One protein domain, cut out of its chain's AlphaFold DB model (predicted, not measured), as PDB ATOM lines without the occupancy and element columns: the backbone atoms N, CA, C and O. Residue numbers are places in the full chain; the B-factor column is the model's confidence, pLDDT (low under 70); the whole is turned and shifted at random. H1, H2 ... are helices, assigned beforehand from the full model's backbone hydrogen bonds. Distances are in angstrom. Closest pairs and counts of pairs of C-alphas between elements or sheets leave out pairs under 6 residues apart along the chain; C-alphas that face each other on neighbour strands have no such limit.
ATOM      1  N   ASN A   5     -13.110  34.962  -2.845       98.25
ATOM      2  CA  ASN A   5     -13.498  33.580  -3.137       98.25
ATOM      3  C   ASN A   5     -14.438  33.486  -4.342       98.25
ATOM      4  O   ASN A   5     -14.168  32.707  -5.250       98.25
ATOM      5  N   GLU A   6     -15.452  34.348  -4.433       98.56
ATOM      6  CA  GLU A   6     -16.316  34.426  -5.622       98.56
ATOM      7  C   GLU A   6     -15.489  34.677  -6.894       98.56
ATOM      8  O   GLU A   6     -15.659  33.995  -7.904       98.56
ATOM      9  N   LYS A   7     -14.495  35.573  -6.809       98.38
ATOM     10  CA  LYS A   7     -13.558  35.841  -7.906       98.38
ATOM     11  C   LYS A   7     -12.721  34.620  -8.289       98.38
ATOM     12  O   LYS A   7     -12.436  34.429  -9.473       98.38
ATOM     13  N   PHE A   8     -12.293  33.817  -7.312       98.56
ATOM     14  CA  PHE A   8     -11.578  32.562  -7.558       98.56
ATOM     15  C   PHE A   8     -12.469  31.568  -8.310       98.56
ATOM     16  O   PHE A   8     -12.066  31.091  -9.374       98.56
ATOM     17  N   ARG A   9     -13.687  31.323  -7.809       98.62
ATOM     18  CA  ARG A   9     -14.661  30.401  -8.417       98.62
ATOM     19  C   ARG A   9     -14.981  30.796  -9.850       98.62
ATOM     20  O   ARG A   9     -14.678  30.052 -10.775       98.62
ATOM     21  N   ARG A  10     -15.415  32.038 -10.071       98.62
ATOM     22  CA  ARG A  10     -15.758  32.531 -11.411       98.62
ATOM     23  C   ARG A  10     -14.608  32.393 -12.413       98.62
ATOM     24  O   ARG A  10     -14.829  32.042 -13.571       98.62
ATOM     25  N   LEU A  11     -13.374  32.722 -12.015       98.69
ATOM     26  CA  LEU A  11     -12.224  32.649 -12.920       98.69
ATOM     27  C   LEU A  11     -11.766  31.211 -13.175       98.69
ATOM     28  O   LEU A  11     -11.409  30.904 -14.314       98.69
ATOM     29  N   SER A  12     -11.742  30.359 -12.148       98.50
ATOM     30  CA  SER A  12     -11.366  28.947 -12.287       98.50
ATOM     31  C   SER A  12     -12.394  28.195 -13.131       98.50
ATOM     32  O   SER A  12     -12.004  27.598 -14.131       98.50
ATOM     33  N   GLU A  13     -13.690  28.352 -12.854       98.75
ATOM     34  CA  GLU A  13     -14.791  27.786 -13.645       98.75
ATOM     35  C   GLU A  13     -14.709  28.209 -15.116       98.75
ATOM     36  O   GLU A  13     -14.698  27.370 -16.020       98.75
ATOM     37  N   ALA A  14     -14.579  29.513 -15.385       98.81
ATOM     38  CA  ALA A  14     -14.534  30.026 -16.753       98.81
ATOM     39  C   ALA A  14     -13.310  29.527 -17.540       98.81
ATOM     40  O   ALA A  14     -13.374  29.366 -18.762       98.81
ATOM     41  N   ARG A  15     -12.171  29.312 -16.871       98.69
ATOM     42  CA  ARG A  15     -10.946  28.798 -17.505       98.69
ATOM     43  C   ARG A  15     -11.011  27.288 -17.692       98.69
ATOM     44  O   ARG A  15     -10.708  26.824 -18.789       98.69
ATOM     45  N   MET A  16     -11.473  26.551 -16.686       98.69
ATOM     46  CA  MET A  16     -11.619  25.099 -16.749       98.69
ATOM     47  C   MET A  16     -12.667  24.682 -17.787       98.69
ATOM     48  O   MET A  16     -12.421  23.802 -18.603       98.69
ATOM     49  N   THR A  17     -13.770  25.425 -17.901       98.75
ATOM     50  CA  THR A  17     -14.767  25.221 -18.969       98.75
ATOM     51  C   THR A  17     -14.145  25.331 -20.366       98.75
ATOM     52  O   THR A  17     -14.461  24.555 -21.270       98.75
ATOM     53  N   LYS A  18     -13.214  26.275 -20.569       98.81
ATOM     54  CA  LYS A  18     -12.487  26.399 -21.845       98.81
ATOM     55  C   LYS A  18     -11.523  25.235 -22.066       98.81
ATOM     56  O   LYS A  18     -11.408  24.783 -23.201       98.81
ATOM     57  N   VAL A  19     -10.863  24.744 -21.015       98.81
ATOM     58  CA  VAL A  19     -10.041  23.526 -21.082       98.81
ATOM     59  C   VAL A  19     -10.897  22.342 -21.534       98.81
ATOM     60  O   VAL A  19     -10.545  21.690 -22.515       98.81
ATOM     61  N   PHE A  20     -12.064  22.132 -20.924       98.75
ATOM     62  CA  PHE A  20     -12.992  21.059 -21.300       98.75
ATOM     63  C   PHE A  20     -13.481  21.192 -22.744       98.75
ATOM     64  O   PHE A  20     -13.527  20.212 -23.485       98.75
ATOM     65  N   SER A  21     -13.772  22.413 -23.200       98.62
ATOM     66  CA  SER A  21     -14.101  22.665 -24.607       98.62
ATOM     67  C   SER A  21     -12.970  22.235 -25.553       98.62
ATOM     68  O   SER A  21     -13.235  21.626 -26.591       98.62
ATOM     69  N   ILE A  22     -11.708  22.488 -25.184       98.75
ATOM     70  CA  ILE A  22     -10.550  22.088 -25.992       98.75
ATOM     71  C   ILE A  22     -10.335  20.566 -25.952       98.75
ATOM     72  O   ILE A  22     -10.065  19.967 -26.992       98.75
ATOM     73  N   LEU A  23     -10.513  19.920 -24.796       98.62
ATOM     74  CA  LEU A  23     -10.466  18.458 -24.683       98.62
ATOM     75  C   LEU A  23     -11.553  17.794 -25.544       98.62
ATOM     76  O   LEU A  23     -11.281  16.818 -26.241       98.62
ATOM     77  N   ASN A  24     -12.757  18.367 -25.592       97.31
ATOM     78  CA  ASN A  24     -13.841  17.863 -26.435       97.31
ATOM     79  C   ASN A  24     -13.524  17.949 -27.937       97.31
ATOM     80  O   ASN A  24     -13.839  17.021 -28.677       97.31
ATOM     81  N   ILE A  25     -12.868  19.014 -28.412       97.56
ATOM     82  CA  ILE A  25     -12.430  19.073 -29.821       97.56
ATOM     83  C   ILE A  25     -11.186  18.216 -30.088       97.56
ATOM     84  O   ILE A  25     -11.014  17.755 -31.215       97.56
ATOM     85  N   LEU A  26     -10.324  18.002 -29.086       98.12
ATOM     86  CA  LEU A  26      -9.182  17.090 -29.174       98.12
ATOM     87  C   LEU A  26      -9.672  15.656 -29.379       98.12
ATOM     88  O   LEU A  26      -9.174  14.974 -30.267       98.12
ATOM     89  N   ARG A  27     -10.724  15.244 -28.663       97.06
ATOM     90  CA  ARG A  27     -11.382  13.939 -28.817       97.06
ATOM     91  C   ARG A  27     -11.746  13.607 -30.265       97.06
ATOM     92  O   ARG A  27     -11.611  12.458 -30.672       97.06
ATOM     93  N   ASN A  28     -12.151  14.591 -31.072       96.06
ATOM     94  CA  ASN A  28     -12.479  14.375 -32.489       96.06
ATOM     95  C   ASN A  28     -11.283  13.870 -33.317       96.06
ATOM     96  O   ASN A  28     -11.478  13.321 -34.399       96.06
ATOM     97  N   GLN A  29     -10.051  14.036 -32.825       97.31
ATOM     98  CA  GLN A  29      -8.852  13.495 -33.463       97.31
ATOM     99  C   GLN A  29      -8.667  11.987 -33.269       97.31
ATOM    100  O   GLN A  29      -7.766  11.419 -33.876       97.31
ATOM    101  N   SER A  30      -9.510  11.334 -32.467       97.12
ATOM    102  CA  SER A  30      -9.519   9.871 -32.330       97.12
ATOM    103  C   SER A  30     -10.054   9.142 -33.567       97.12
ATOM    104  O   SER A  30      -9.928   7.922 -33.672       97.12
ATOM    105  N   ASP A  31     -10.643   9.870 -34.521       96.81
ATOM    106  CA  ASP A  31     -11.153   9.318 -35.773       96.81
ATOM    107  C   ASP A  31     -10.009   8.772 -36.650       96.81
ATOM    108  O   ASP A  31      -9.399   9.498 -37.443       96.81
ATOM    109  N   LYS A  32      -9.758   7.461 -36.532       94.81
ATOM    110  CA  LYS A  32      -8.731   6.720 -37.286       94.81
ATOM    111  C   LYS A  32      -8.955   6.725 -38.808       94.81
ATOM    112  O   LYS A  32      -8.056   6.367 -39.563       94.81
ATOM    113  N   SER A  33     -10.131   7.141 -39.299       95.81
ATOM    114  CA  SER A  33     -10.337   7.342 -40.742       95.81
ATOM    115  C   SER A  33      -9.633   8.608 -41.248       95.81
ATOM    116  O   SER A  33      -9.168   8.642 -42.392       95.81
ATOM    117  N   LYS A  34      -9.486   9.622 -40.385       97.00
ATOM    118  CA  LYS A  34      -8.898  10.932 -40.701       97.00
ATOM    119  C   LYS A  34      -7.463  11.079 -40.220       97.00
ATOM    120  O   LYS A  34      -6.685  11.772 -40.867       97.00
ATOM    121  N   TYR A  35      -7.127  10.435 -39.111       97.12
ATOM    122  CA  TYR A  35      -5.848  10.599 -38.434       97.12
ATOM    123  C   TYR A  35      -5.137   9.267 -38.247       97.12
ATOM    124  O   TYR A  35      -5.769   8.224 -38.093       97.12
ATOM    125  N   THR A  36      -3.811   9.340 -38.221       95.81
ATOM    126  CA  THR A  36      -2.930   8.227 -37.881       95.81
ATOM    127  C   THR A  36      -2.081   8.666 -36.700       95.81
ATOM    128  O   THR A  36      -1.606   9.800 -36.674       95.81
ATOM    129  N   PHE A  37      -1.937   7.795 -35.713       95.88
ATOM    130  CA  PHE A  37      -1.121   8.018 -34.527       95.88
ATOM    131  C   PHE A  37      -0.709   6.666 -33.952       95.88
ATOM    132  O   PHE A  37      -1.439   5.675 -34.056       95.88
ATOM    133  N   SER A  38       0.471   6.633 -33.352       94.88
ATOM    134  CA  SER A  38       1.000   5.482 -32.635       94.88
ATOM    135  C   SER A  38       0.551   5.483 -31.174       94.88
ATOM    136  O   SER A  38       0.041   6.473 -30.647       94.88
ATOM    137  N   LYS A  39       0.786   4.364 -30.484       94.81
ATOM    138  CA  LYS A  39       0.596   4.287 -29.031       94.81
ATOM    139  C   LYS A  39       1.497   5.286 -28.287       94.81
ATOM    140  O   LYS A  39       1.010   5.940 -27.371       94.81
ATOM    141  N   SER A  40       2.751   5.449 -28.729       95.81
ATOM    142  CA  SER A  40       3.698   6.420 -28.155       95.81
ATOM    143  C   SER A  40       3.171   7.846 -28.273       95.81
ATOM    144  O   SER A  40       3.203   8.589 -27.301       95.81
ATOM    145  N   ASP A  41       2.589   8.212 -29.422       96.94
ATOM    146  CA  ASP A  41       2.024   9.554 -29.605       96.94
ATOM    147  C   ASP A  41       0.913   9.840 -28.582       96.94
ATOM    148  O   ASP A  41       0.830  10.938 -28.036       96.94
ATOM    149  N   ILE A  42       0.066   8.850 -28.286       97.69
ATOM    150  CA  ILE A  42      -1.002   8.985 -27.285       97.69
ATOM    151  C   ILE A  42      -0.430   9.049 -25.865       97.69
ATOM    152  O   ILE A  42      -0.897   9.854 -25.058       97.69
ATOM    153  N   GLU A  43       0.586   8.247 -25.553       97.69
ATOM    154  CA  GLU A  43       1.276   8.293 -24.258       97.69
ATOM    155  C   GLU A  43       1.947   9.653 -24.023       97.69
ATOM    156  O   GLU A  43       1.769  10.240 -22.958       97.69
ATOM    157  N   GLU A  44       2.632  10.204 -25.026       98.31
ATOM    158  CA  GLU A  44       3.260  11.527 -24.961       98.31
ATOM    159  C   GLU A  44       2.223  12.646 -24.811       98.31
ATOM    160  O   GLU A  44       2.347  13.503 -23.932       98.31
ATOM    161  N   LEU A  45       1.174  12.627 -25.637       98.44
ATOM    162  CA  LEU A  45       0.126  13.646 -25.647       98.44
ATOM    163  C   LEU A  45      -0.607  13.738 -24.303       98.44
ATOM    164  O   LEU A  45      -0.790  14.830 -23.760       98.44
ATOM    165  N   PHE A  46      -1.051  12.597 -23.774       98.56
ATOM    166  CA  PHE A  46      -1.808  12.567 -22.524       98.56
ATOM    167  C   PHE A  46      -0.904  12.636 -21.298       98.56
ATOM    168  O   PHE A  46      -1.284  13.296 -20.336       98.56
ATOM    169  N   GLY A  47       0.311  12.085 -21.354       98.38
ATOM    170  CA  GLY A  47       1.308  12.278 -20.302       98.38
ATOM    171  C   GLY A  47       1.671  13.753 -20.120       98.38
ATOM    172  O   GLY A  47       1.809  14.221 -18.993       98.38
ATOM    173  N   ALA A  48       1.739  14.528 -21.206       98.50
ATOM    174  CA  ALA A  48       1.959  15.970 -21.133       98.50
ATOM    175  C   ALA A  48       0.788  16.726 -20.473       98.50
ATOM    176  O   ALA A  48       1.021  17.682 -19.735       98.50
ATOM    177  N   LEU A  49      -0.461  16.310 -20.713       98.69
ATOM    178  CA  LEU A  49      -1.645  16.879 -20.054       98.69
ATOM    179  C   LEU A  49      -1.712  16.499 -18.568       98.69
ATOM    180  O   LEU A  49      -1.942  17.367 -17.733       98.69
ATOM    181  N   GLU A  50      -1.459  15.233 -18.234       98.50
ATOM    182  CA  GLU A  50      -1.414  14.731 -16.854       98.50
ATOM    183  C   GLU A  50      -0.337  15.483 -16.044       98.50
ATOM    184  O   GLU A  50      -0.654  16.123 -15.040       98.50
ATOM    185  N   GLN A  51       0.897  15.557 -16.559       97.62
ATOM    186  CA  GLN A  51       1.982  16.340 -15.947       97.62
ATOM    187  C   GLN A  51       1.628  17.822 -15.800       97.62
ATOM    188  O   GLN A  51       2.071  18.474 -14.856       97.62
ATOM    189  N   LYS A  52       0.849  18.383 -16.735       97.94
ATOM    190  CA  LYS A  52       0.423  19.781 -16.643       97.94
ATOM    191  C   LYS A  52      -0.546  20.003 -15.485       97.94
ATOM    192  O   LYS A  52      -0.463  21.038 -14.827       97.94
ATOM    193  N   GLY A  53      -1.467  19.070 -15.256       97.69
ATOM    194  CA  GLY A  53      -2.373  19.102 -14.109       97.69
ATOM    195  C   GLY A  53      -1.599  19.131 -12.795       97.69
ATOM    196  O   GLY A  53      -1.810  20.038 -11.987       97.69
ATOM    197  N   GLU A  54      -0.648  18.206 -12.639       95.69
ATOM    198  CA  GLU A  54       0.228  18.111 -11.464       95.69
ATOM    199  C   GLU A  54       1.056  19.386 -11.260       95.69
ATOM    200  O   GLU A  54       0.981  19.991 -10.189       95.69
ATOM    201  N   GLU A  55       1.741  19.865 -12.311       94.44
ATOM    202  CA  GLU A  55       2.549  21.093 -12.275       94.44
ATOM    203  C   GLU A  55       1.736  22.278 -11.740       94.44
ATOM    204  O   GLU A  55       2.229  23.046 -10.918       94.44
ATOM    205  N   ILE A  56       0.485  22.453 -12.184       96.12
ATOM    206  CA  ILE A  56      -0.337  23.582 -11.731       96.12
ATOM    207  C   ILE A  56      -0.913  23.340 -10.330       96.12
ATOM    208  O   ILE A  56      -0.994  24.296  -9.552       96.12
ATOM    209  N   LYS A  57      -1.289  22.103  -9.979       95.62
ATOM    210  CA  LYS A  57      -1.821  21.758  -8.649       95.62
ATOM    211  C   LYS A  57      -0.807  22.061  -7.546       95.62
ATOM    212  O   LYS A  57      -1.190  22.615  -6.514       95.62
ATOM    213  N   GLU A  58       0.479  21.817  -7.791       93.31
ATOM    214  CA  GLU A  58       1.556  22.101  -6.834       93.31
ATOM    215  C   GLU A  58       1.601  23.567  -6.364       93.31
ATOM    216  O   GLU A  58       1.934  23.830  -5.207       93.31
ATOM    217  N   PHE A  59       1.203  24.538  -7.198       92.50
ATOM    218  CA  PHE A  59       1.163  25.955  -6.799       92.50
ATOM    219  C   PHE A  59       0.106  26.266  -5.740       92.50
ATOM    220  O   PHE A  59       0.184  27.316  -5.102       92.50
ATOM    221  N   PHE A  60      -0.908  25.412  -5.594       93.69
ATOM    222  CA  PHE A  60      -1.980  25.584  -4.616       93.69
ATOM    223  C   PHE A  60      -1.679  24.891  -3.288       93.69
ATOM    224  O   PHE A  60      -2.219  25.303  -2.264       93.69
ATOM    225  N   THR A  61      -0.828  23.863  -3.301       87.81
ATOM    226  CA  THR A  61      -0.530  23.026  -2.129       87.81
ATOM    227  C   THR A  61       0.812  23.357  -1.481       87.81
ATOM    228  O   THR A  61       0.980  23.156  -0.281       87.81
ATOM    229  N   SER A  62       1.768  23.872  -2.254       82.06
ATOM    230  CA  SER A  62       3.128  24.158  -1.795       82.06
ATOM    231  C   SER A  62       3.354  25.668  -1.642       82.06
ATOM    232  O   SER A  62       2.743  26.457  -2.363       82.06
ATOM    233  N   PRO A  63       4.287  26.124  -0.780       70.38
ATOM    234  CA  PRO A  63       4.638  27.545  -0.633       70.38
ATOM    235  C   PRO A  63       5.396  28.125  -1.852       70.38
ATOM    236  O   PRO A  63       6.119  29.118  -1.743       70.38
ATOM    237  N   ILE A  64       5.255  27.508  -3.028       68.75
ATOM    238  CA  ILE A  64       5.923  27.886  -4.271       68.75
ATOM    239  C   ILE A  64       5.281  29.165  -4.808       68.75
ATOM    240  O   ILE A  64       4.069  29.267  -4.988       68.75
ATOM    241  N   THR A  65       6.113  30.165  -5.102       68.62
ATOM    242  CA  THR A  65       5.647  31.419  -5.696       68.62
ATOM    243  C   THR A  65       5.749  31.360  -7.220       68.62
ATOM    244  O   THR A  65       6.801  31.052  -7.770       68.62
ATOM    245  N   ILE A  66       4.673  31.752  -7.908       68.81
ATOM    246  CA  ILE A  66       4.550  31.763  -9.381       68.81
ATOM    247  C   ILE A  66       5.695  32.507 -10.075       68.81
ATOM    248  O   ILE A  66       6.145  32.106 -11.141       68.81
ATOM    249  N   LYS A  67       6.201  33.581  -9.459       64.88
ATOM    250  CA  LYS A  67       7.290  34.402 -10.011       64.88
ATOM    251  C   LYS A  67       8.611  33.641 -10.185       64.88
ATOM    252  O   LYS A  67       9.483  34.135 -10.889       64.88
ATOM    253  N   THR A  68       8.765  32.487  -9.541       60.38
ATOM    254  CA  THR A  68      10.034  31.756  -9.458       60.38
ATOM    255  C   THR A  68      10.104  30.572 -10.428       60.38
ATOM    256  O   THR A  68      11.150  29.938 -10.528       60.38
ATOM    257  N   VAL A  69       9.024  30.260 -11.158       70.44
ATOM    258  CA  VAL A  69       8.934  29.032 -11.965       70.44
ATOM    259  C   VAL A  69       8.609  29.344 -13.424       70.44
ATOM    260  O   VAL A  69       7.668  30.076 -13.729       70.44
ATOM    261  N   ASN A  70       9.384  28.755 -14.334       82.00
ATOM    262  CA  ASN A  70       9.102  28.773 -15.765       82.00
ATOM    263  C   ASN A  70       8.099  27.657 -16.096       82.00
ATOM    264  O   ASN A  70       8.483  26.498 -16.219       82.00
ATOM    265  N   LEU A  71       6.815  28.010 -16.186       89.19
ATOM    266  CA  LEU A  71       5.742  27.067 -16.507       89.19
ATOM    267  C   LEU A  71       5.825  26.603 -17.962       89.19
ATOM    268  O   LEU A  71       5.899  27.434 -18.874       89.19
ATOM    269  N   LYS A  72       5.690  25.291 -18.199       91.12
ATOM    270  CA  LYS A  72       5.658  24.751 -19.569       91.12
ATOM    271  C   LYS A  72       4.528  25.389 -20.385       91.12
ATOM    272  O   LYS A  72       3.380  25.467 -19.932       91.12
ATOM    273  N   ASN A  73       4.845  25.835 -21.596       93.12
ATOM    274  CA  ASN A  73       3.894  26.427 -22.540       93.12
ATOM    275  C   ASN A  73       3.876  25.727 -23.907       93.12
ATOM    276  O   ASN A  73       2.862  25.820 -24.593       93.12
ATOM    277  N   SER A  74       4.946  25.017 -24.266       95.06
ATOM    278  CA  SER A  74       5.062  24.279 -25.518       95.06
ATOM    279  C   SER A  74       4.970  22.770 -25.312       95.06
ATOM    280  O   SER A  74       5.273  22.244 -24.234       95.06
ATOM    281  N   PHE A  75       4.552  22.073 -26.364       97.06
ATOM    282  CA  PHE A  75       4.513  20.616 -26.416       97.06
ATOM    283  C   PHE A  75       5.057  20.127 -27.759       97.06
ATOM    284  O   PHE A  75       4.678  20.619 -28.820       97.06
ATOM    285  N   HIS A  76       5.924  19.119 -27.717       96.00
ATOM    286  CA  HIS A  76       6.544  18.544 -28.904       96.00
ATOM    287  C   HIS A  76       6.541  17.023 -28.800       96.00
ATOM    288  O   HIS A  76       6.860  16.483 -27.743       96.00
ATOM    289  N   TYR A  77       6.204  16.360 -29.905       97.19
ATOM    290  CA  TYR A  77       6.368  14.917 -30.046       97.19
ATOM    291  C   TYR A  77       7.845  14.570 -30.224       97.19
ATOM    292  O   TYR A  77       8.577  15.292 -30.906       97.19
ATOM    293  N   SER A  78       8.257  13.446 -29.651       94.69
ATOM    294  CA  SER A  78       9.614  12.907 -29.752       94.69
ATOM    295  C   SER A  78       9.980  12.511 -31.186       94.69
ATOM    296  O   SER A  78      11.099  12.752 -31.640       94.69
ATOM    297  N   VAL A  79       9.015  11.953 -31.920       91.75
ATOM    298  CA  VAL A  79       9.157  11.536 -33.315       91.75
ATOM    299  C   VAL A  79       8.237  12.374 -34.186       91.75
ATOM    300  O   VAL A  79       7.037  12.479 -33.933       91.75
ATOM    301  N   VAL A  80       8.784  12.941 -35.256       84.38
ATOM    302  CA  VAL A  80       8.014  13.651 -36.278       84.38
ATOM    303  C   VAL A  80       8.307  12.989 -37.615       84.38
ATOM    304  O   VAL A  80       9.310  13.296 -38.256       84.38
ATOM    305  N   ASP A  81       7.447  12.055 -38.017       83.00
ATOM    306  CA  ASP A  81       7.459  11.518 -39.375       83.00
ATOM    307  C   ASP A  81       6.682  12.473 -40.291       83.00
ATOM    308  O   ASP A  81       5.521  12.802 -40.041       83.00
ATOM    309  N   THR A  82       7.343  12.955 -41.340       88.25
ATOM    310  CA  THR A  82       6.762  13.871 -42.329       88.25
ATOM    311  C   THR A  82       6.226  13.157 -43.566       88.25
ATOM    312  O   THR A  82       5.659  13.813 -44.436       88.25
ATOM    313  N   SER A  83       6.377  11.833 -43.659       92.56
ATOM    314  CA  SER A  83       5.944  11.041 -44.814       92.56
ATOM    315  C   SER A  83       4.436  10.763 -44.835       92.56
ATOM    316  O   SER A  83       3.870  10.508 -45.898       92.56
ATOM    317  N   ASN A  84       3.770  10.824 -43.675       94.38
ATOM    318  CA  ASN A  84       2.354  10.502 -43.522       94.38
ATOM    319  C   ASN A  84       1.512  11.746 -43.203       94.38
ATOM    320  O   ASN A  84       1.454  12.204 -42.061       94.38
ATOM    321  N   ASP A  85       0.765  12.240 -44.192       96.12
ATOM    322  CA  ASP A  85      -0.065  13.447 -44.060       96.12
ATOM    323  C   ASP A  85      -1.103  13.378 -42.927       96.12
ATOM    324  O   ASP A  85      -1.409  14.396 -42.292       96.12
ATOM    325  N   LYS A  86      -1.657  12.187 -42.644       96.94
ATOM    326  CA  LYS A  86      -2.630  12.002 -41.553       96.94
ATOM    327  C   LYS A  86      -1.968  12.137 -40.186       96.94
ATOM    328  O   LYS A  86      -2.571  12.715 -39.281       96.94
ATOM    329  N   GLU A  87      -0.746  11.632 -40.043       96.44
ATOM    330  CA  GLU A  87       0.044  11.753 -38.817       96.44
ATOM    331  C   GLU A  87       0.545  13.184 -38.614       96.44
ATOM    332  O   GLU A  87       0.356  13.760 -37.542       96.44
ATOM    333  N   VAL A  88       1.067  13.817 -39.668       96.62
ATOM    334  CA  VAL A  88       1.470  15.231 -39.642       96.62
ATOM    335  C   VAL A  88       0.297  16.116 -39.218       96.62
ATOM    336  O   VAL A  88       0.433  16.965 -38.331       96.62
ATOM    337  N   SER A  89      -0.884  15.895 -39.801       96.50
ATOM    338  CA  SER A  89      -2.100  16.637 -39.453       96.50
ATOM    339  C   SER A  89      -2.532  16.392 -38.009       96.50
ATOM    340  O   SER A  89      -2.927  17.334 -37.315       96.50
ATOM    341  N   PHE A  90      -2.448  15.143 -37.540       97.62
ATOM    342  CA  PHE A  90      -2.738  14.786 -36.157       97.62
ATOM    343  C   PHE A  90      -1.820  15.534 -35.189       97.62
ATOM    344  O   PHE A  90      -2.316  16.242 -34.303       97.62
ATOM    345  N   LYS A  91      -0.500  15.426 -35.386       97.81
ATOM    346  CA  LYS A  91       0.523  16.007 -34.511       97.81
ATOM    347  C   LYS A  91       0.420  17.524 -34.471       97.81
ATOM    348  O   LYS A  91       0.281  18.100 -33.400       97.81
ATOM    349  N   LYS A  92       0.326  18.175 -35.633       97.19
ATOM    350  CA  LYS A  92       0.167  19.635 -35.722       97.19
ATOM    351  C   LYS A  92      -1.051  20.144 -34.945       97.19
ATOM    352  O   LYS A  92      -0.952  21.105 -34.182       97.19
ATOM    353  N   LEU A  93      -2.215  19.526 -35.149       97.94
ATOM    354  CA  LEU A  93      -3.456  19.988 -34.524       97.94
ATOM    355  C   LEU A  93      -3.527  19.666 -33.029       97.94
ATOM    356  O   LEU A  93      -4.042  20.478 -32.260       97.94
ATOM    357  N   SER A  94      -3.039  18.495 -32.619       98.12
ATOM    358  CA  SER A  94      -3.021  18.101 -31.207       98.12
ATOM    359  C   SER A  94      -2.038  18.960 -30.413       98.12
ATOM    360  O   SER A  94      -2.424  19.461 -29.359       98.12
ATOM    361  N   THR A  95      -0.855  19.265 -30.963       98.44
ATOM    362  CA  THR A  95       0.089  20.226 -30.373       98.44
ATOM    363  C   THR A  95      -0.568  21.578 -30.134       98.44
ATOM    364  O   THR A  95      -0.630  22.031 -28.993       98.44
ATOM    365  N   ALA A  96      -1.173  22.179 -31.161       98.44
ATOM    366  CA  ALA A  96      -1.825  23.482 -31.016       98.44
ATOM    367  C   ALA A  96      -2.943  23.484 -29.950       98.44
ATOM    368  O   ALA A  96      -3.171  24.485 -29.267       98.44
ATOM    369  N   ARG A  97      -3.663  22.365 -29.791       98.50
ATOM    370  CA  ARG A  97      -4.711  22.211 -28.770       98.50
ATOM    371  C   ARG A  97      -4.122  22.068 -27.366       98.50
ATOM    372  O   ARG A  97      -4.608  22.738 -26.454       98.50
ATOM    373  N   VAL A  98      -3.081  21.256 -27.193       98.44
ATOM    374  CA  VAL A  98      -2.405  21.070 -25.899       98.44
ATOM    375  C   VAL A  98      -1.729  22.350 -25.433       98.44
ATOM    376  O   VAL A  98      -1.931  22.747 -24.292       98.44
ATOM    377  N   GLU A  99      -1.039  23.073 -26.309       98.50
ATOM    378  CA  GLU A  99      -0.401  24.350 -25.953       98.50
ATOM    379  C   GLU A  99      -1.430  25.418 -25.538       98.50
ATOM    380  O   GLU A  99      -1.206  26.230 -24.630       98.50
ATOM    381  N   LYS A 100      -2.628  25.378 -26.133       98.50
ATOM    382  CA  LYS A 100      -3.749  26.219 -25.699       98.50
ATOM    383  C   LYS A 100      -4.260  25.824 -24.310       98.50
ATOM    384  O   LYS A 100      -4.573  26.711 -23.513       98.50
ATOM    385  N   ILE A 101      -4.328  24.526 -24.000       98.69
ATOM    386  CA  ILE A 101      -4.628  24.042 -22.642       98.69
ATOM    387  C   ILE A 101      -3.531  24.494 -21.677       98.69
ATOM    388  O   ILE A 101      -3.856  25.057 -20.638       98.69
ATOM    389  N   PHE A 102      -2.252  24.352 -22.031       98.44
ATOM    390  CA  PHE A 102      -1.128  24.782 -21.195       98.44
ATOM    391  C   PHE A 102      -1.229  26.264 -20.846       98.44
ATOM    392  O   PHE A 102      -1.091  26.639 -19.685       98.44
ATOM    393  N   SER A 103      -1.567  27.096 -21.828       97.81
ATOM    394  CA  SER A 103      -1.784  28.528 -21.625       97.81
ATOM    395  C   SER A 103      -2.927  28.819 -20.642       97.81
ATOM    396  O   SER A 103      -2.797  29.685 -19.779       97.81
ATOM    397  N   LEU A 104      -4.047  28.090 -20.723       98.50
ATOM    398  CA  LEU A 104      -5.164  28.230 -19.778       98.50
ATOM    399  C   LEU A 104      -4.795  27.746 -18.371       98.50
ATOM    400  O   LEU A 104      -5.126  28.417 -17.392       98.50
ATOM    401  N   MET A 105      -4.082  26.627 -18.276       98.12
ATOM    402  CA  MET A 105      -3.588  26.067 -17.019       98.12
ATOM    403  C   MET A 105      -2.578  27.018 -16.353       98.12
ATOM    404  O   MET A 105      -2.670  27.270 -15.153       98.12
ATOM    405  N   ASN A 106      -1.723  27.692 -17.129       96.06
ATOM    406  CA  ASN A 106      -0.838  28.756 -16.632       96.06
ATOM    407  C   ASN A 106      -1.613  29.950 -16.068       96.06
ATOM    408  O   ASN A 106      -1.200  30.566 -15.086       96.06
ATOM    409  N   LEU A 107      -2.768  30.284 -16.650       96.00
ATOM    410  CA  LEU A 107      -3.642  31.288 -16.053       96.00
ATOM    411  C   LEU A 107      -4.261  30.783 -14.747       96.00
ATOM    412  O   LEU A 107      -4.404  31.583 -13.824       96.00
ATOM    413  N   ILE A 108      -4.629  29.501 -14.652       97.19
ATOM    414  CA  ILE A 108      -5.136  28.896 -13.411       97.19
ATOM    415  C   ILE A 108      -4.079  28.957 -12.305       97.19
ATOM    416  O   ILE A 108      -4.445  29.367 -11.209       97.19
ATOM    417  N   ALA A 109      -2.792  28.716 -12.587       95.69
ATOM    418  CA  ALA A 109      -1.723  28.904 -11.596       95.69
ATOM    419  C   ALA A 109      -1.777  30.285 -10.926       95.69
ATOM    420  O   ALA A 109      -1.676  30.366  -9.710       95.69
ATOM    421  N   ASN A 110      -2.057  31.367 -11.669       93.81
ATOM    422  CA  ASN A 110      -2.200  32.722 -11.100       93.81
ATOM    423  C   ASN A 110      -3.265  32.844 -10.000       93.81
ATOM    424  O   ASN A 110      -3.205  33.774  -9.193       93.81
ATOM    425  N   LEU A 111      -4.234  31.929  -9.965       95.94
ATOM    426  CA  LEU A 111      -5.266  31.888  -8.936       95.94
ATOM    427  C   LEU A 111      -4.754  31.345  -7.598       95.94
ATOM    428  O   LEU A 111      -5.428  31.545  -6.591       95.94
ATOM    429  N   SER A 112      -3.561  30.742  -7.551       94.94
ATOM    430  CA  SER A 112      -2.975  30.251  -6.304       94.94
ATOM    431  C   SER A 112      -2.537  31.377  -5.364       94.94
ATOM    432  O   SER A 112      -2.389  31.165  -4.161       94.94
ATOM    433  N   ASN A 113      -2.398  32.610  -5.858       93.44
ATOM    434  CA  ASN A 113      -1.977  33.733  -5.032       93.44
ATOM    435  C   ASN A 113      -3.033  34.112  -3.965       93.44
ATOM    436  O   ASN A 113      -3.968  34.885  -4.220       93.44
ATOM    437  N   LYS A 114      -2.808  33.645  -2.730       92.31
ATOM    438  CA  LYS A 114      -3.613  33.923  -1.529       92.31
ATOM    439  C   LYS A 114      -3.561  35.391  -1.062       92.31
ATOM    440  O   LYS A 114      -4.164  35.699  -0.041       92.31
ATOM    441  N   SER A 115      -2.906  36.328  -1.757       92.75
ATOM    442  CA  SER A 115      -3.128  37.773  -1.542       92.75
ATOM    443  C   SER A 115      -4.380  38.272  -2.273       92.75
ATOM    444  O   SER A 115      -5.069  39.171  -1.798       92.75
ATOM    445  N   ASN A 116      -4.689  37.668  -3.424       93.88
ATOM    446  CA  ASN A 116      -5.727  38.125  -4.349       93.88
ATOM    447  C   ASN A 116      -6.974  37.236  -4.323       93.88
ATOM    448  O   ASN A 116      -8.061  37.692  -4.673       93.88
ATOM    449  N   TYR A 117      -6.829  35.987  -3.881       96.81
ATOM    450  CA  TYR A 117      -7.864  34.956  -3.948       96.81
ATOM    451  C   TYR A 117      -8.015  34.241  -2.615       96.81
ATOM    452  O   TYR A 117      -7.052  34.141  -1.860       96.81
ATOM    453  N   ASN A 118      -9.220  33.780  -2.303       96.94
ATOM    454  CA  ASN A 118      -9.464  32.924  -1.148       96.94
ATOM    455  C   ASN A 118     -10.109  31.632  -1.637       96.94
ATOM    456  O   ASN A 118     -11.035  31.687  -2.438       96.94
ATOM    457  N   TYR A 119      -9.618  30.497  -1.175       97.56
ATOM    458  CA  TYR A 119     -10.100  29.181  -1.575       97.56
ATOM    459  C   TYR A 119      -9.708  28.168  -0.504       97.56
ATOM    460  O   TYR A 119      -8.689  28.339   0.179       97.56
ATOM    461  N   SER A 120     -10.530  27.142  -0.367       97.25
ATOM    462  CA  SER A 120     -10.310  25.971   0.473       97.25
ATOM    463  C   SER A 120      -9.530  24.892  -0.274       97.25
ATOM    464  O   SER A 120      -9.495  24.875  -1.504       97.25
ATOM    465  N   ASP A 121      -8.941  23.963   0.474       96.88
ATOM    466  CA  ASP A 121      -8.254  22.806  -0.109       96.88
ATOM    467  C   ASP A 121      -9.239  21.894  -0.858       96.88
ATOM    468  O   ASP A 121      -8.896  21.328  -1.890       96.88
ATOM    469  N   TRP A 122     -10.495  21.827  -0.399       97.88
ATOM    470  CA  TRP A 122     -11.569  21.109  -1.089       97.88
ATOM    471  C   TRP A 122     -11.879  21.701  -2.472       97.88
ATOM    472  O   TRP A 122     -11.975  20.948  -3.435       97.88
ATOM    473  N   GLU A 123     -11.969  23.031  -2.607       98.44
ATOM    474  CA  GLU A 123     -12.183  23.679  -3.916       98.44
ATOM    475  C   GLU A 123     -11.016  23.424  -4.882       98.44
ATOM    476  O   GLU A 123     -11.217  23.310  -6.091       98.44
ATOM    477  N   VAL A 124      -9.788  23.340  -4.361       98.12
ATOM    478  CA  VAL A 124      -8.608  22.978  -5.159       98.12
ATOM    479  C   VAL A 124      -8.704  21.519  -5.599       98.12
ATOM    480  O   VAL A 124      -8.509  21.228  -6.777       98.12
ATOM    481  N   GLU A 125      -9.032  20.606  -4.686       98.31
ATOM    482  CA  GLU A 125      -9.155  19.184  -5.008       98.31
ATOM    483  C   GLU A 125     -10.254  18.925  -6.042       98.31
ATOM    484  O   GLU A 125     -10.014  18.214  -7.015       98.31
ATOM    485  N   GLU A 126     -11.421  19.555  -5.892       98.50
ATOM    486  CA  GLU A 126     -12.524  19.458  -6.851       98.50
ATOM    487  C   GLU A 126     -12.105  19.949  -8.246       98.50
ATOM    488  O   GLU A 126     -12.334  19.262  -9.244       98.50
ATOM    489  N   LEU A 127     -11.422  21.098  -8.324       98.62
ATOM    490  CA  LEU A 127     -10.966  21.678  -9.589       98.62
ATOM    491  C   LEU A 127     -10.012  20.745 -10.350       98.62
ATOM    492  O   LEU A 127     -10.161  20.571 -11.563       98.62
ATOM    493  N   PHE A 128      -9.029  20.159  -9.662       98.62
ATOM    494  CA  PHE A 128      -8.031  19.298 -10.304       98.62
ATOM    495  C   PHE A 128      -8.524  17.866 -10.516       98.62
ATOM    496  O   PHE A 128      -8.222  17.288 -11.555       98.62
ATOM    497  N   SER A 129      -9.372  17.335  -9.631       98.62
ATOM    498  CA  SER A 129     -10.069  16.068  -9.881       98.62
ATOM    499  C   SER A 129     -10.914  16.143 -11.156       98.62
ATOM    500  O   SER A 129     -10.865  15.231 -11.983       98.62
ATOM    501  N   ALA A 130     -11.627  17.255 -11.374       98.69
ATOM    502  CA  ALA A 130     -12.398  17.467 -12.597       98.69
ATOM    503  C   ALA A 130     -11.502  17.564 -13.848       98.69
ATOM    504  O   ALA A 130     -11.855  17.035 -14.903       98.69
ATOM    505  N   TYR A 131     -10.332  18.206 -13.745       98.81
ATOM    506  CA  TYR A 131      -9.340  18.223 -14.824       98.81
ATOM    507  C   TYR A 131      -8.862  16.808 -15.178       98.81
ATOM    508  O   TYR A 131      -8.955  16.404 -16.339       98.81
ATOM    509  N   ASP A 132      -8.413  16.045 -14.181       98.69
ATOM    510  CA  ASP A 132      -7.872  14.695 -14.363       98.69
ATOM    511  C   ASP A 132      -8.917  13.739 -14.942       98.69
ATOM    512  O   ASP A 132      -8.617  12.929 -15.826       98.69
ATOM    513  N   GLU A 133     -10.158  13.828 -14.466       98.56
ATOM    514  CA  GLU A 133     -11.263  13.019 -14.965       98.56
ATOM    515  C   GLU A 133     -11.557  13.317 -16.442       98.56
ATOM    516  O   GLU A 133     -11.695  12.387 -17.242       98.56
ATOM    517  N   GLU A 134     -11.605  14.590 -16.843       98.50
ATOM    518  CA  GLU A 134     -11.874  14.962 -18.235       98.50
ATOM    519  C   GLU A 134     -10.712  14.616 -19.178       98.50
ATOM    520  O   GLU A 134     -10.948  14.186 -20.315       98.50
ATOM    521  N   VAL A 135      -9.459  14.715 -18.717       98.75
ATOM    522  CA  VAL A 135      -8.288  14.228 -19.466       98.75
ATOM    523  C   VAL A 135      -8.386  12.712 -19.676       98.75
ATOM    524  O   VAL A 135      -8.280  12.249 -20.816       98.75
ATOM    525  N   LYS A 136      -8.689  11.938 -18.622       98.12
ATOM    526  CA  LYS A 136      -8.887  10.477 -18.700       98.12
ATOM    527  C   LYS A 136     -10.029  10.103 -19.644       98.12
ATOM    528  O   LYS A 136      -9.854   9.251 -20.514       98.12
ATOM    529  N   LYS A 137     -11.184  10.766 -19.538       97.81
ATOM    530  CA  LYS A 137     -12.325  10.552 -20.447       97.81
ATOM    531  C   LYS A 137     -11.963  10.838 -21.898       97.81
ATOM    532  O   LYS A 137     -12.425  10.126 -22.782       97.81
ATOM    533  N   CYS A 138     -11.158  11.867 -22.160       98.38
ATOM    534  CA  CYS A 138     -10.681  12.170 -23.507       98.38
ATOM    535  C   CYS A 138      -9.757  11.061 -24.040       98.38
ATOM    536  O   CYS A 138      -9.960  10.591 -25.162       98.38
ATOM    537  N   LYS A 139      -8.809  10.589 -23.218       97.94
ATOM    538  CA  LYS A 139      -7.833   9.540 -23.563       97.94
ATOM    539  C   LYS A 139      -8.480   8.240 -24.029       97.94
ATOM    540  O   LYS A 139      -8.064   7.685 -25.041       97.94
ATOM    541  N   VAL A 140      -9.559   7.816 -23.369       96.00
ATOM    542  CA  VAL A 140     -10.290   6.575 -23.692       96.00
ATOM    543  C   VAL A 140     -10.739   6.500 -25.160       96.00
ATOM    544  O   VAL A 140     -10.842   5.408 -25.709       96.00
ATOM    545  N   PHE A 141     -10.972   7.630 -25.839       96.06
ATOM    546  CA  PHE A 141     -11.356   7.621 -27.257       96.06
ATOM    547  C   PHE A 141     -10.209   7.225 -28.197       96.06
ATOM    548  O   PHE A 141     -10.469   6.763 -29.306       96.06
TER     549      PHE A 141
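What this domain is: This is residues 5 to 141 of the 152 residues of an uncharacterized protein of Streptococcus azizii (UniProt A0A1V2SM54). Four long helices stand side by side as a well-formed bundle, at the four corners of a square: H1 and H2 are diagonal to each other, and so are H3 and H4. H1 and H4 run one way, H2 and H3 the other, and residues 62 to 84 run back along the outside of the bundle from the end of H2 to the start of H3. The printed part has 137 residues with four named helices, H1 H2 H3 H4 along the chain, and no named strand; its class is all helix. It is compact, with a radius of gyration of the C-alphas of 16.0 A, and elongated, spanning 52 by 27 by 18 A.

Where its parts are: Find C-alpha 5 at (-13.498, 33.580, -3.137); from there H1 runs through residues 5 to 30, 37.8 A long. Next come H2, residues 39 to 61, 32.8 A, and H3, residues 85 to 112, 41.4 A, which starts at C-alpha 85 (-0.065, 13.447, -44.060). H4, residues 121 to 139, 26.9 A, ends at C-alpha 139 (-7.833, 9.540, -23.563).

How they stand to each other: Start at Val 19 in H1: its C-alpha is 5.7 A from that of Ile 101, the closest pair where H1 and H3 touch, at a shallow tilt of 9 degrees, opposite ways. H1 also touches H4, closest at the C-alphas of Arg 27 and Cys 138, 5.6 A, the same way at 10 degrees. H2 touches H3 at the C-alphas of Phe 60 and Ser 112, 5.1 A, the same way at 6 degrees. H2 touches H4 closest at the C-alphas of Gly 53 and Phe 128, 6.8 A, opposite ways at 6 degrees. H1 and H2 are apart, and so are H3 and H4. Every O i to N i+4 pair is within hydrogen-bond range in H4; in H1 it is 18 of 22, in H2 17 of 19, in H3 21 of 24.

The domain as a whole: Look to Ser 83 and Ser 115 for the C-alphas farthest apart, 51.7 A. The printed part has no cut. The link from H2 to H3 is long, 23 residues; the other two are short. Mean pLDDT of the printed part is 94.9, and residues 64 to 68 are under 70.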